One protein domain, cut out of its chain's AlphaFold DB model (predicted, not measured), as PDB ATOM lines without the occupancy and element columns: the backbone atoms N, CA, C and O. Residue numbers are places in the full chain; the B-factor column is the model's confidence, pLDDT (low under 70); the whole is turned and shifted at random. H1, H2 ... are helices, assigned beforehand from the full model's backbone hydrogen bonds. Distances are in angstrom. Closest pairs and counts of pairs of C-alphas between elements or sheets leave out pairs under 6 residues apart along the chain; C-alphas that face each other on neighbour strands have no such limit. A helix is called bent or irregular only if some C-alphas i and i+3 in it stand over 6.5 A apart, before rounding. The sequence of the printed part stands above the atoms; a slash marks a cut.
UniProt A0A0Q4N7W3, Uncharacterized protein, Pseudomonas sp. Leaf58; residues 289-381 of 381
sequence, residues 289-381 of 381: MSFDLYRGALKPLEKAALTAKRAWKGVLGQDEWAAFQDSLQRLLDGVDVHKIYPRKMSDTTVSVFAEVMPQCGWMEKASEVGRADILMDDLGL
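This is residues 289 to 381 of the 381 residues of an uncharacterized protein of Pseudomonas sp. Leaf58 (UniProt A0A0Q4N7W3). Two long helices, H1 and H3, form the sides of a loose V, with short H2 by its wide end and H5 reaching across from H1 toward H3 in the middle of the domain. H4 packs on the first turns of H1, H6 packs on H5, and H7 lies at one end of the domain, beyond H5 and H6. The printed part has 93 residues with seven named helices, H1 to H7 in order along the chain, and no named strand; its class is all helix. The whole is compact, with a radius of gyration of the C-alphas of 13.3 A and spans of 37 by 31 by 23 A.

H1, residues 291 to 308, has a kink of 46 degrees near residue 298 and is irregular: C-alphas 297 and 300 are 7.0 A apart. H2, residues 311 to 315, is close to H1 but not clearly touching; their closest C-alphas, those of Ala 304 and Trp 312, are 6.2 A apart. H3, residues 318 to 332, and H1 are near each other, with 5 pairs of C-alphas within 10 A. H4, residues 337 to 340, touches H1 at residues 291 to 295 alone; the closest C-alphas, of Phe 291 and Ile 340, are 4.9 A apart. H5, residues 347 to 356, touches H1 at residues 302 to 306 alone, with the C-alphas of Ala 305 and Thr 349 closest at 5.4 A. The lines of H1 and H5 stand at 71 degrees, only just about perpendicular. H3 and H5 are close but not clearly touching, with the C-alphas of Gln 325 and Val 356 closest at 5.9 A. H6, residues 362 to 365, touches H5, with the C-alphas of Ala 354 and Trp 362 closest at 5.4 A. H7, residues 370 to 378, is close to H5 but not clearly touching; the closest C-alphas, of Asp 347 and Gly 370, are 6.2 A apart. Every O i to N i+4 pair is within hydrogen-bond range in H5 and H7, against 12 of 14 in H1, 9 of 11 in H3 and 0 of 1 in H2, where 2 of 2 O i to N i+3 pairs are; H4 and H6 are too short for an i+4 pair.

H1 begins at C-alpha 291 (-8.138, -17.729, 10.730) and measures 25.4 A. H3 measures 21.7 A and ends at C-alpha 332 (-16.367, -19.057, 4.094). H5 measures 14.3 A. H7 measures 12.4 A and ends at C-alpha 378 (-15.442, -40.403, -7.129).

The C-alphas farthest apart, of Met 289 and Leu 381, are 41.1 A apart. The printed part has no cut and no long link. The mean pLDDT of the printed part is 80.1; residues 310 to 311, 313 and 367 to 381 are under 70.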
ATOM      1  N   MET A 289     -12.019 -10.538  11.108       93.31
ATOM      2  CA  MET A 289     -11.971 -11.999  11.092       93.31
ATOM      3  C   MET A 289     -10.531 -12.508  11.046       93.31
ATOM      4  O   MET A 289      -9.745 -12.107  10.188       93.31
ATOM      5  N   SER A 290     -10.194 -13.446  11.933       93.50
ATOM      6  CA  SER A 290      -8.919 -14.166  11.923       93.50
ATOM      7  C   SER A 290      -9.122 -15.642  11.572       93.50
ATOM      8  O   SER A 290     -10.190 -16.213  11.801       93.50
ATOM      9  N   PHE A 291      -8.083 -16.294  11.043       93.31
ATOM     10  CA  PHE A 291      -8.138 -17.729  10.730       93.31
ATOM     11  C   PHE A 291      -8.384 -18.604  11.965       93.31
ATOM     12  O   PHE A 291      -9.031 -19.646  11.851       93.31
ATOM     13  N   ASP A 292      -7.950 -18.159  13.148       92.56
ATOM     14  CA  ASP A 292      -8.217 -18.856  14.406       92.56
ATOM     15  C   ASP A 292      -9.707 -18.838  14.770       92.56
ATOM     16  O   ASP A 292     -10.221 -19.845  15.260       92.56
ATOM     17  N   LEU A 293     -10.428 -17.749  14.469       94.81
ATOM     18  CA  LEU A 293     -11.879 -17.688  14.664       94.81
ATOM     19  C   LEU A 293     -12.605 -18.663  13.735       94.81
ATOM     20  O   LEU A 293     -13.424 -19.452  14.205       94.81
ATOM     21  N   TYR A 294     -12.255 -18.686  12.443       95.25
ATOM     22  CA  TYR A 294     -12.810 -19.663  11.496       95.25
ATOM     23  C   TYR A 294     -12.563 -21.101  11.951       95.25
ATOM     24  O   TYR A 294     -13.469 -21.935  11.928       95.25
ATOM     25  N   ARG A 295     -11.349 -21.392  12.428       93.62
ATOM     26  CA  ARG A 295     -11.019 -22.705  12.983       93.62
ATOM     27  C   ARG A 295     -11.856 -23.017  14.224       93.62
ATOM     28  O   ARG A 295     -12.345 -24.136  14.350       93.62
ATOM     29  N   GLY A 296     -12.040 -22.046  15.119       94.19
ATOM     30  CA  GLY A 296     -12.908 -22.156  16.292       94.19
ATOM     31  C   GLY A 296     -14.347 -22.517  15.922       94.19
ATOM     32  O   GLY A 296     -14.902 -23.457  16.491       94.19
ATOM     33  N   ALA A 297     -14.907 -21.849  14.911       95.12
ATOM     34  CA  ALA A 297     -16.262 -22.097  14.426       95.12
ATOM     35  C   ALA A 297     -16.451 -23.475  13.770       95.12
ATOM     36  O   ALA A 297     -17.510 -24.082  13.915       95.12
ATOM     37  N   LEU A 298     -15.430 -24.001  13.083       94.69
ATOM     38  CA  LEU A 298     -15.483 -25.317  12.426       94.69
ATOM     39  C   LEU A 298     -15.119 -26.485  13.359       94.69
ATOM     40  O   LEU A 298     -15.412 -27.648  13.064       94.69
ATOM     41  N   LYS A 299     -14.517 -26.196  14.515       94.12
ATOM     42  CA  LYS A 299     -14.049 -27.198  15.480       94.12
ATOM     43  C   LYS A 299     -15.133 -28.161  15.986       94.12
ATOM     44  O   LYS A 299     -14.826 -29.346  16.138       94.12
ATOM     45  N   PRO A 300     -16.386 -27.741  16.253       92.12
ATOM     46  CA  PRO A 300     -17.438 -28.675  16.652       92.12
ATOM     47  C   PRO A 300     -17.736 -29.710  15.563       92.12
ATOM     48  O   PRO A 300     -17.849 -30.899  15.863       92.12
ATOM     49  N   LEU A 301     -17.787 -29.287  14.295       90.88
ATOM     50  CA  LEU A 301     -17.977 -30.190  13.160       90.88
ATOM     51  C   LEU A 301     -16.785 -31.147  13.010       90.88
ATOM     52  O   LEU A 301     -16.979 -32.351  12.856       90.88
ATOM     53  N   GLU A 302     -15.555 -30.641  13.146       91.31
ATOM     54  CA  GLU A 302     -14.334 -31.459  13.168       91.31
ATOM     55  C   GLU A 302     -14.396 -32.531  14.266       91.31
ATOM     56  O   GLU A 302     -14.138 -33.713  14.022       91.31
ATOM     57  N   LYS A 303     -14.799 -32.145  15.480       90.50
ATOM     58  CA  LYS A 303     -14.914 -33.059  16.619       90.50
ATOM     59  C   LYS A 303     -16.002 -34.110  16.409       90.50
ATOM     60  O   LYS A 303     -15.794 -35.280  16.747       90.50
ATOM     61  N   ALA A 304     -17.139 -33.719  15.838       87.69
ATOM     62  CA  ALA A 304     -18.216 -34.635  15.485       87.69
ATOM     63  C   ALA A 304     -17.763 -35.653  14.428       87.69
ATOM     64  O   ALA A 304     -18.001 -36.852  14.605       87.69
ATOM     65  N   ALA A 305     -17.044 -35.204  13.394       86.69
ATOM     66  CA  ALA A 305     -16.484 -36.064  12.354       86.69
ATOM     67  C   ALA A 305     -15.557 -37.135  12.949       86.69
ATOM     68  O   ALA A 305     -15.742 -38.331  12.713       86.69
ATOM     69  N   LEU A 306     -14.612 -36.721  13.798       87.25
ATOM     70  CA  LEU A 306     -13.656 -37.628  14.441       87.25
ATOM     71  C   LEU A 306     -14.323 -38.619  15.410       87.25
ATOM     72  O   LEU A 306     -13.873 -39.756  15.534       87.25
ATOM     73  N   THR A 307     -15.398 -38.206  16.090       85.81
ATOM     74  CA  THR A 307     -16.042 -39.015  17.140       85.81
ATOM     75  C   THR A 307     -17.096 -39.979  16.589       85.81
ATOM     76  O   THR A 307     -17.219 -41.104  17.074       85.81
ATOM     77  N   ALA A 308     -17.877 -39.552  15.595       75.25
ATOM     78  CA  ALA A 308     -19.058 -40.272  15.120       75.25
ATOM     79  C   ALA A 308     -18.997 -40.698  13.643       75.25
ATOM     80  O   ALA A 308     -19.919 -41.370  13.179       75.25
ATOM     81  N   LYS A 309     -17.922 -40.375  12.909       73.31
ATOM     82  CA  LYS A 309     -17.681 -40.753  11.503       73.31
ATOM     83  C   LYS A 309     -18.860 -40.494  10.568       73.31
ATOM     84  O   LYS A 309     -18.955 -39.401  10.050       73.31
ATOM     85  N   ARG A 310     -19.739 -41.480  10.326       66.00
ATOM     86  CA  ARG A 310     -20.927 -41.377   9.449       66.00
ATOM     87  C   ARG A 310     -22.217 -41.034  10.207       66.00
ATOM     88  O   ARG A 310     -23.183 -40.597   9.595       66.00
ATOM     89  N   ALA A 311     -22.239 -41.198  11.531       66.94
ATOM     90  CA  ALA A 311     -23.431 -40.976  12.352       66.94
ATOM     91  C   ALA A 311     -23.722 -39.491  12.638       66.94
ATOM     92  O   ALA A 311     -24.814 -39.164  13.096       66.94
ATOM     93  N   TRP A 312     -22.790 -38.579  12.334       72.38
ATOM     94  CA  TRP A 312     -23.010 -37.134  12.491       72.38
ATOM     95  C   TRP A 312     -24.123 -36.592  11.574       72.38
ATOM     96  O   TRP A 312     -24.785 -35.634  11.953       72.38
ATOM     97  N   LYS A 313     -24.402 -37.230  10.423       69.56
ATOM     98  CA  LYS A 313     -25.493 -36.812   9.521       69.56
ATOM     99  C   LYS A 313     -26.861 -36.845  10.203       69.56
ATOM    100  O   LYS A 313     -27.707 -36.006   9.937       69.56
ATOM    101  N   GLY A 314     -27.067 -37.781  11.135       71.75
ATOM    102  CA  GLY A 314     -28.316 -37.901  11.897       71.75
ATOM    103  C   GLY A 314     -28.510 -36.825  12.975       71.75
ATOM    104  O   GLY A 314     -29.525 -36.843  13.678       71.75
ATOM    105  N   VAL A 315     -27.540 -35.918  13.141       76.62
ATOM    106  CA  VAL A 315     -27.571 -34.849  14.149       76.62
ATOM    107  C   VAL A 315     -28.443 -33.676  13.692       76.62
ATOM    108  O   VAL A 315     -29.080 -33.054  14.541       76.62
ATOM    109  N   LEU A 316     -28.524 -33.415  12.383       77.56
ATOM    110  CA  LEU A 316     -29.342 -32.353  11.783       77.56
ATOM    111  C   LEU A 316     -30.565 -32.934  11.064       77.56
ATOM    112  O   LEU A 316     -30.514 -34.042  10.531       77.56
ATOM    113  N   GLY A 317     -31.686 -32.207  11.084       78.19
ATOM    114  CA  GLY A 317     -32.841 -32.526  10.238       78.19
ATOM    115  C   GLY A 317     -32.571 -32.214   8.761       78.19
ATOM    116  O   GLY A 317     -31.680 -31.426   8.452       78.19
ATOM    117  N   GLN A 318     -33.353 -32.799   7.843       75.00
ATOM    118  CA  GLN A 318     -33.197 -32.558   6.397       75.00
ATOM    119  C   GLN A 318     -33.353 -31.073   6.030       75.00
ATOM    120  O   GLN A 318     -32.511 -30.537   5.317       75.00
ATOM    121  N   ASP A 319     -34.359 -30.392   6.583       75.94
ATOM    122  CA  ASP A 319     -34.607 -28.968   6.299       75.94
ATOM    123  C   ASP A 319     -33.521 -28.049   6.887       75.94
ATOM    124  O   ASP A 319     -33.209 -26.989   6.351       75.94
ATOM    125  N   GLU A 320     -32.898 -28.478   7.984       81.75
ATOM    126  CA  GLU A 320     -31.829 -27.737   8.660       81.75
ATOM    127  C   GLU A 320     -30.501 -27.857   7.917       81.75
ATOM    128  O   GLU A 320     -29.633 -26.996   8.051       81.75
ATOM    129  N   TRP A 321     -30.344 -28.918   7.124       84.81
ATOM    130  CA  TRP A 321     -29.131 -29.181   6.370       84.81
ATOM    131  C   TRP A 321     -28.853 -28.091   5.344       84.81
ATOM    132  O   TRP A 321     -27.770 -27.512   5.348       84.81
ATOM    133  N   ALA A 322     -29.847 -27.762   4.517       85.50
ATOM    134  CA  ALA A 322     -29.702 -26.751   3.476       85.50
ATOM    135  C   ALA A 322     -29.362 -25.375   4.071       85.50
ATOM    136  O   ALA A 322     -28.437 -24.711   3.611       85.50
ATOM    137  N   ALA A 323     -30.051 -24.981   5.149       87.00
ATOM    138  CA  ALA A 323     -29.788 -23.720   5.844       87.00
ATOM    139  C   ALA A 323     -28.385 -23.681   6.476       87.00
ATOM    140  O   ALA A 323     -27.708 -22.650   6.450       87.00
ATOM    141  N   PHE A 324     -27.924 -24.805   7.031       90.06
ATOM    142  CA  PHE A 324     -26.583 -24.911   7.599       90.06
ATOM    143  C   PHE A 324     -25.491 -24.819   6.524       90.06
ATOM    144  O   PHE A 324     -24.511 -24.099   6.717       90.06
ATOM    145  N   GLN A 325     -25.676 -25.488   5.380       90.31
ATOM    146  CA  GLN A 325     -24.756 -25.401   4.242       90.31
ATOM    147  C   GLN A 325     -24.680 -23.979   3.676       90.31
ATOM    148  O   GLN A 325     -23.578 -23.480   3.453       90.31
ATOM    149  N   ASP A 326     -25.822 -23.306   3.508       90.25
ATOM    150  CA  ASP A 326     -25.875 -21.906   3.061       90.25
ATOM    151  C   ASP A 326     -25.114 -20.977   4.020       90.25
ATOM    152  O   ASP A 326     -24.269 -20.180   3.608       90.25
ATOM    153  N   SER A 327     -25.329 -21.151   5.326       91.62
ATOM    154  CA  SER A 327     -24.654 -20.359   6.360       91.62
ATOM    155  C   SER A 327     -23.136 -20.544   6.329       91.62
ATOM    156  O   SER A 327     -22.380 -19.575   6.409       91.62
ATOM    157  N   LEU A 328     -22.669 -21.787   6.179       93.88
ATOM    158  CA  LEU A 328     -21.243 -22.086   6.049       93.88
ATOM    159  C   LEU A 328     -20.652 -21.520   4.762       93.88
ATOM    160  O   LEU A 328     -19.531 -21.010   4.784       93.88
ATOM    161  N   GLN A 329     -21.408 -21.557   3.665       92.31
ATOM    162  CA  GLN A 329     -20.964 -20.974   2.411       92.31
ATOM    163  C   GLN A 329     -20.777 -19.463   2.531       92.31
ATOM    164  O   GLN A 329     -19.731 -18.947   2.150       92.31
ATOM    165  N   ARG A 330     -21.738 -18.752   3.124       93.44
ATOM    166  CA  ARG A 330     -21.622 -17.307   3.382       93.44
ATOM    167  C   ARG A 330     -20.469 -16.974   4.323       93.44
ATOM    168  O   ARG A 330     -19.742 -15.999   4.112       93.44
ATOM    169  N   LEU A 331     -20.267 -17.796   5.352       94.75
ATOM    170  CA  LEU A 331     -19.172 -17.618   6.301       94.75
ATOM    171  C   LEU A 331     -17.809 -17.720   5.602       94.75
ATOM    172  O   LEU A 331     -16.955 -16.848   5.797       94.75
ATOM    173  N   LEU A 332     -17.628 -18.746   4.769       93.06
ATOM    174  CA  LEU A 332     -16.367 -19.057   4.094       93.06
ATOM    175  C   LEU A 332     -16.204 -18.399   2.721       93.06
ATOM    176  O   LEU A 332     -15.158 -18.571   2.098       93.06
ATOM    177  N   ASP A 333     -17.181 -17.620   2.262       91.12
ATOM    178  CA  ASP A 333     -17.070 -16.898   0.999       91.12
ATOM    179  C   ASP A 333     -15.831 -15.988   0.987       91.12
ATOM    180  O   ASP A 333     -15.623 -15.184   1.907       91.12
ATOM    181  N   GLY A 334     -14.990 -16.176  -0.034       85.94
ATOM    182  CA  GLY A 334     -13.695 -15.509  -0.196       85.94
ATOM    183  C   GLY A 334     -12.580 -15.961   0.762       85.94
ATOM    184  O   GLY A 334     -11.504 -15.357   0.758       85.94
ATOM    185  N   VAL A 335     -12.793 -16.995   1.586       90.00
ATOM    186  CA  VAL A 335     -11.823 -17.458   2.592       90.00
ATOM    187  C   VAL A 335     -11.024 -18.657   2.084       90.00
ATOM    188  O   VAL A 335     -11.570 -19.687   1.698       90.00
ATOM    189  N   ASP A 336      -9.698 -18.551   2.148       86.69
ATOM    190  CA  ASP A 336      -8.790 -19.644   1.797       86.69
ATOM    191  C   ASP A 336      -8.707 -20.689   2.925       86.69
ATOM    192  O   ASP A 336      -8.103 -20.456   3.982       86.69
ATOM    193  N   VAL A 337      -9.279 -21.872   2.686       84.69
ATOM    194  CA  VAL A 337      -9.280 -22.991   3.643       84.69
ATOM    195  C   VAL A 337      -7.881 -23.486   4.007       84.69
ATOM    196  O   VAL A 337      -7.684 -24.010   5.109       84.69
ATOM    197  N   HIS A 338      -6.877 -23.285   3.144       84.44
ATOM    198  CA  HIS A 338      -5.493 -23.662   3.438       84.44
ATOM    199  C   HIS A 338      -4.878 -22.787   4.525       84.44
ATOM    200  O   HIS A 338      -3.984 -23.245   5.235       84.44
ATOM    201  N   LYS A 339      -5.383 -21.564   4.703       86.81
ATOM    202  CA  LYS A 339      -4.967 -20.672   5.790       86.81
ATOM    203  C   LYS A 339      -5.689 -20.975   7.100       86.81
ATOM    204  O   LYS A 339      -5.077 -20.846   8.156       86.81
ATOM    205  N   ILE A 340      -6.937 -21.450   7.043       87.88
ATOM    206  CA  ILE A 340      -7.661 -21.946   8.229       87.88
ATOM    207  C   ILE A 340      -6.975 -23.213   8.774       87.88
ATOM    208  O   ILE A 340      -6.717 -23.351   9.975       87.88
ATOM    209  N   TYR A 341      -6.639 -24.143   7.878       87.00
ATOM    210  CA  TYR A 341      -5.982 -25.404   8.206       87.00
ATOM    211  C   TYR A 341      -4.642 -25.516   7.468       87.00
ATOM    212  O   TYR A 341      -4.581 -26.131   6.410       87.00
ATOM    213  N   PRO A 342      -3.527 -25.006   8.017       81.94
ATOM    214  CA  PRO A 342      -2.230 -25.050   7.327       81.94
ATOM    215  C   PRO A 342      -1.657 -26.468   7.181       81.94
ATOM    216  O   PRO A 342      -0.818 -26.720   6.322       81.94
ATOM    217  N   ARG A 343      -2.110 -27.418   8.005       83.88
ATOM    218  CA  ARG A 343      -1.669 -28.821   7.976       83.88
ATOM    219  C   ARG A 343      -2.694 -29.705   7.265       83.88
ATOM    220  O   ARG A 343      -3.866 -29.345   7.175       83.88
ATOM    221  N   LYS A 344      -2.246 -30.876   6.800       84.31
ATOM    222  CA  LYS A 344      -3.142 -31.930   6.299       84.31
ATOM    223  C   LYS A 344      -4.104 -32.375   7.405       84.31
ATOM    224  O   LYS A 344      -3.737 -32.401   8.582       84.31
ATOM    225  N   MET A 345      -5.327 -32.699   7.012       84.69
ATOM    226  CA  MET A 345      -6.415 -33.131   7.883       84.69
ATOM    227  C   MET A 345      -6.638 -34.638   7.739       84.69
ATOM    228  O   MET A 345      -6.182 -35.255   6.778       84.69
ATOM    229  N   SER A 346      -7.327 -35.242   8.710       85.62
ATOM    230  CA  SER A 346      -7.702 -36.655   8.603       85.62
ATOM    231  C   SER A 346      -8.723 -36.854   7.483       85.62
ATOM    232  O   SER A 346      -9.604 -36.011   7.303       85.62
ATOM    233  N   ASP A 347      -8.663 -37.992   6.793       82.88
ATOM    234  CA  ASP A 347      -9.576 -38.294   5.683       82.88
ATOM    235  C   ASP A 347     -11.044 -38.310   6.146       82.88
ATOM    236  O   ASP A 347     -11.941 -37.877   5.431       82.88
ATOM    237  N   THR A 348     -11.289 -38.710   7.402       85.56
ATOM    238  CA  THR A 348     -12.626 -38.640   8.013       85.56
ATOM    239  C   THR A 348     -13.119 -37.199   8.126       85.56
ATOM    240  O   THR A 348     -14.266 -36.918   7.796       85.56
ATOM    241  N   THR A 349     -12.272 -36.274   8.581       87.69
ATOM    242  CA  THR A 349     -12.653 -34.861   8.697       87.69
ATOM    243  C   THR A 349     -12.864 -34.235   7.323       87.69
ATOM    244  O   THR A 349     -13.848 -33.529   7.128       87.69
ATOM    245  N   VAL A 350     -11.975 -34.526   6.368       87.88
ATOM    246  CA  VAL A 350     -12.070 -34.013   4.995       87.88
ATOM    247  C   VAL A 350     -13.346 -34.485   4.317       87.88
ATOM    248  O   VAL A 350     -14.051 -33.661   3.754       87.88
ATOM    249  N   SER A 351     -13.686 -35.770   4.436       85.62
ATOM    250  CA  SER A 351     -14.925 -36.320   3.880       85.62
ATOM    251  C   SER A 351     -16.163 -35.601   4.429       85.62
ATOM    252  O   SER A 351     -17.025 -35.190   3.659       85.62
ATOM    253  N   VAL A 352     -16.225 -35.361   5.746       88.19
ATOM    254  CA  VAL A 352     -17.331 -34.605   6.359       88.19
ATOM    255  C   VAL A 352     -17.376 -33.163   5.858       88.19
ATOM    256  O   VAL A 352     -18.442 -32.658   5.526       88.19
ATOM    257  N   PHE A 353     -16.231 -32.490   5.784       89.62
ATOM    258  CA  PHE A 353     -16.182 -31.089   5.373       89.62
ATOM    259  C   PHE A 353     -16.513 -30.925   3.887       89.62
ATOM    260  O   PHE A 353     -17.265 -30.019   3.542       89.62
ATOM    261  N   ALA A 354     -16.022 -31.818   3.026       87.38
ATOM    262  CA  ALA A 354     -16.360 -31.865   1.606       87.38
ATOM    263  C   ALA A 354     -17.852 -32.146   1.383       87.38
ATOM    264  O   ALA A 354     -18.444 -31.606   0.460       87.38
ATOM    265  N   GLU A 355     -18.485 -32.936   2.249       85.81
ATOM    266  CA  GLU A 355     -19.921 -33.178   2.164       85.81
ATOM    267  C   GLU A 355     -20.754 -31.942   2.546       85.81
ATOM    268  O   GLU A 355     -21.732 -31.622   1.871       85.81
ATOM    269  N   VAL A 356     -20.388 -31.234   3.621       85.62
ATOM    270  CA  VAL A 356     -21.133 -30.034   4.050       85.62
ATOM    271  C   VAL A 356     -20.834 -28.836   3.153       85.62
ATOM    272  O   VAL A 356     -21.721 -28.036   2.881       85.62
ATOM    273  N   MET A 357     -19.589 -28.700   2.708       87.62
ATOM    274  CA  MET A 357     -19.057 -27.520   2.026       87.62
ATOM    275  C   MET A 357     -18.276 -27.933   0.762       87.62
ATOM    276  O   MET A 357     -17.066 -27.685   0.680       87.62
ATOM    277  N   PRO A 358     -18.921 -28.584  -0.224       82.06
ATOM    278  CA  PRO A 358     -18.240 -29.164  -1.391       82.06
ATOM    279  C   PRO A 358     -17.429 -28.149  -2.206       82.06
ATOM    280  O   PRO A 358     -16.366 -28.461  -2.739       82.06
ATOM    281  N   GLN A 359     -17.884 -26.904  -2.239       80.31
ATOM    282  CA  GLN A 359     -17.289 -25.799  -2.984       80.31
ATOM    283  C   GLN A 359     -15.959 -25.269  -2.418       80.31
ATOM    284  O   GLN A 359     -15.286 -24.487  -3.082       80.31
ATOM    285  N   CYS A 360     -15.553 -25.682  -1.215       80.56
ATOM    286  CA  CYS A 360     -14.371 -25.136  -0.540       80.56
ATOM    287  C   CYS A 360     -13.075 -25.937  -0.775       80.56
ATOM    288  O   CYS A 360     -12.070 -25.667  -0.124       80.56
ATOM    289  N   GLY A 361     -13.070 -26.938  -1.664       79.25
ATOM    290  CA  GLY A 361     -11.837 -27.643  -2.051       79.25
ATOM    291  C   GLY A 361     -11.188 -28.482  -0.938       79.25
ATOM    292  O   GLY A 361      -9.988 -28.748  -0.975       79.25
ATOM    293  N   TRP A 362     -11.964 -28.935   0.055       84.19
ATOM    294  CA  TRP A 362     -11.456 -29.676   1.222       84.19
ATOM    295  C   TRP A 362     -10.652 -30.933   0.872       84.19
ATOM    296  O   TRP A 362      -9.753 -31.311   1.621       84.19
ATOM    297  N   MET A 363     -10.936 -31.551  -0.274       79.69
ATOM    298  CA  MET A 363     -10.244 -32.740  -0.779       79.69
ATOM    299  C   MET A 363      -8.731 -32.553  -0.934       79.69
ATOM    300  O   MET A 363      -7.963 -33.500  -0.770       79.69
ATOM    301  N   GLU A 364      -8.267 -31.325  -1.162       79.56
ATOM    302  CA  GLU A 364      -6.838 -31.004  -1.225       79.56
ATOM    303  C   GLU A 364      -6.143 -31.065   0.144       79.56
ATOM    304  O   GLU A 364      -4.913 -31.109   0.218       79.56
ATOM    305  N   LYS A 365      -6.913 -31.082   1.240       82.12
ATOM    306  CA  LYS A 365      -6.413 -31.188   2.618       82.12
ATOM    307  C   LYS A 365      -6.260 -32.628   3.102       82.12
ATOM    308  O   LYS A 365      -5.748 -32.808   4.210       82.12
ATOM    309  N   ALA A 366      -6.691 -33.623   2.323       75.00
ATOM    310  CA  ALA A 366      -6.593 -35.036   2.684       75.00
ATOM    311  C   ALA A 366      -5.136 -35.489   2.865       75.00
ATOM    312  O   ALA A 366      -4.191 -34.876   2.350       75.00
ATOM    313  N   SER A 367      -4.941 -36.580   3.607       64.75
ATOM    314  CA  SER A 367      -3.630 -37.220   3.665       64.75
ATOM    315  C   SER A 367      -3.238 -37.731   2.266       64.75
ATOM    316  O   SER A 367      -4.096 -38.066   1.452       64.75
ATOM    317  N   GLU A 368      -1.937 -37.800   1.959       59.81
ATOM    318  CA  GLU A 368      -1.465 -38.326   0.659       59.81
ATOM    319  C   GLU A 368      -1.872 -39.788   0.425       59.81
ATOM    320  O   GLU A 368      -1.984 -40.208  -0.721       59.81
ATOM    321  N   VAL A 369      -2.138 -40.534   1.502       53.62
ATOM    322  CA  VAL A 369      -2.564 -41.937   1.455       53.62
ATOM    323  C   VAL A 369      -4.046 -42.054   1.071       53.62
ATOM    324  O   VAL A 369      -4.385 -42.916   0.273       53.62
ATOM    325  N   GLY A 370      -4.918 -41.159   1.553       48.66
ATOM    326  CA  GLY A 370      -6.363 -41.194   1.267       48.66
ATOM    327  C   GLY A 370      -6.796 -40.471  -0.013       48.66
ATOM    328  O   GLY A 370      -7.899 -40.693  -0.510       48.66
ATOM    329  N   ARG A 371      -5.940 -39.609  -0.583       48.34
ATOM    330  CA  ARG A 371      -6.252 -38.864  -1.817       48.34
ATOM    331  C   ARG A 371      -6.451 -39.790  -3.023       48.34
ATOM    332  O   ARG A 371      -7.235 -39.447  -3.896       48.34
ATOM    333  N   ALA A 372      -5.762 -40.933  -3.060       52.66
ATOM    334  CA  ALA A 372      -5.914 -41.936  -4.113       52.66
ATOM    335  C   ALA A 372      -7.249 -42.689  -4.000       52.66
ATOM    336  O   ALA A 372      -7.960 -42.791  -4.992       52.66
ATOM    337  N   ASP A 373      -7.626 -43.128  -2.796       52.06
ATOM    338  CA  ASP A 373      -8.852 -43.908  -2.576       52.06
ATOM    339  C   ASP A 373     -10.125 -43.088  -2.838       52.06
ATOM    340  O   ASP A 373     -11.056 -43.584  -3.462       52.06
ATOM    341  N   ILE A 374     -10.158 -41.807  -2.442       51.00
ATOM    342  CA  ILE A 374     -11.344 -40.960  -2.670       51.00
ATOM    343  C   ILE A 374     -11.472 -40.558  -4.148       51.00
ATOM    344  O   ILE A 374     -12.577 -40.491  -4.671       51.00
ATOM    345  N   LEU A 375     -10.349 -40.348  -4.848       52.66
ATOM    346  CA  LEU A 375     -10.362 -40.147  -6.301       52.66
ATOM    347  C   LEU A 375     -10.881 -41.385  -7.040       52.66
ATOM    348  O   LEU A 375     -11.537 -41.225  -8.061       52.66
ATOM    349  N   MET A 376     -10.601 -42.597  -6.550       53.94
ATOM    350  CA  MET A 376     -11.136 -43.822  -7.154       53.94
ATOM    351  C   MET A 376     -12.634 -43.993  -6.869       53.94
ATOM    352  O   MET A 376     -13.381 -44.237  -7.814       53.94
ATOM    353  N   ASP A 377     -13.095 -43.720  -5.642       48.78
ATOM    354  CA  ASP A 377     -14.529 -43.719  -5.304       48.78
ATOM    355  C   ASP A 377     -15.324 -42.679  -6.132       48.78
ATOM    356  O   ASP A 377     -16.390 -43.001  -6.662       48.78
ATOM    357  N   ASP A 378     -14.800 -41.458  -6.319       47.25
ATOM    358  CA  ASP A 378     -15.442 -40.403  -7.129       47.25
ATOM    359  C   ASP A 378     -15.419 -40.705  -8.641       47.25
ATOM    360  O   ASP A 378     -16.261 -40.212  -9.397       47.25
ATOM    361  N   LEU A 379     -14.475 -41.533  -9.097       50.84
ATOM    362  CA  LEU A 379     -14.406 -42.035 -10.472       50.84
ATOM    363  C   LEU A 379     -15.206 -43.335 -10.676       50.84
ATOM    364  O   LEU A 379     -15.303 -43.806 -11.811       50.84
ATOM    365  N   GLY A 380     -15.799 -43.894  -9.615       45.31
ATOM    366  CA  GLY A 380     -16.532 -45.161  -9.648       45.31
ATOM    367  C   GLY A 380     -15.654 -46.373  -9.983       45.31
ATOM    368  O   GLY A 380     -16.141 -47.295 -10.644       45.31
ATOM    369  N   LEU A 381     -14.375 -46.338  -9.590       40.56
ATOM    370  CA  LEU A 381     -13.346 -47.343  -9.892       40.56
ATOM    371  C   LEU A 381     -13.038 -48.263  -8.710       40.56
ATOM    372  O   LEU A 381     -12.856 -47.749  -7.587       40.56
TER     373      LEU A 381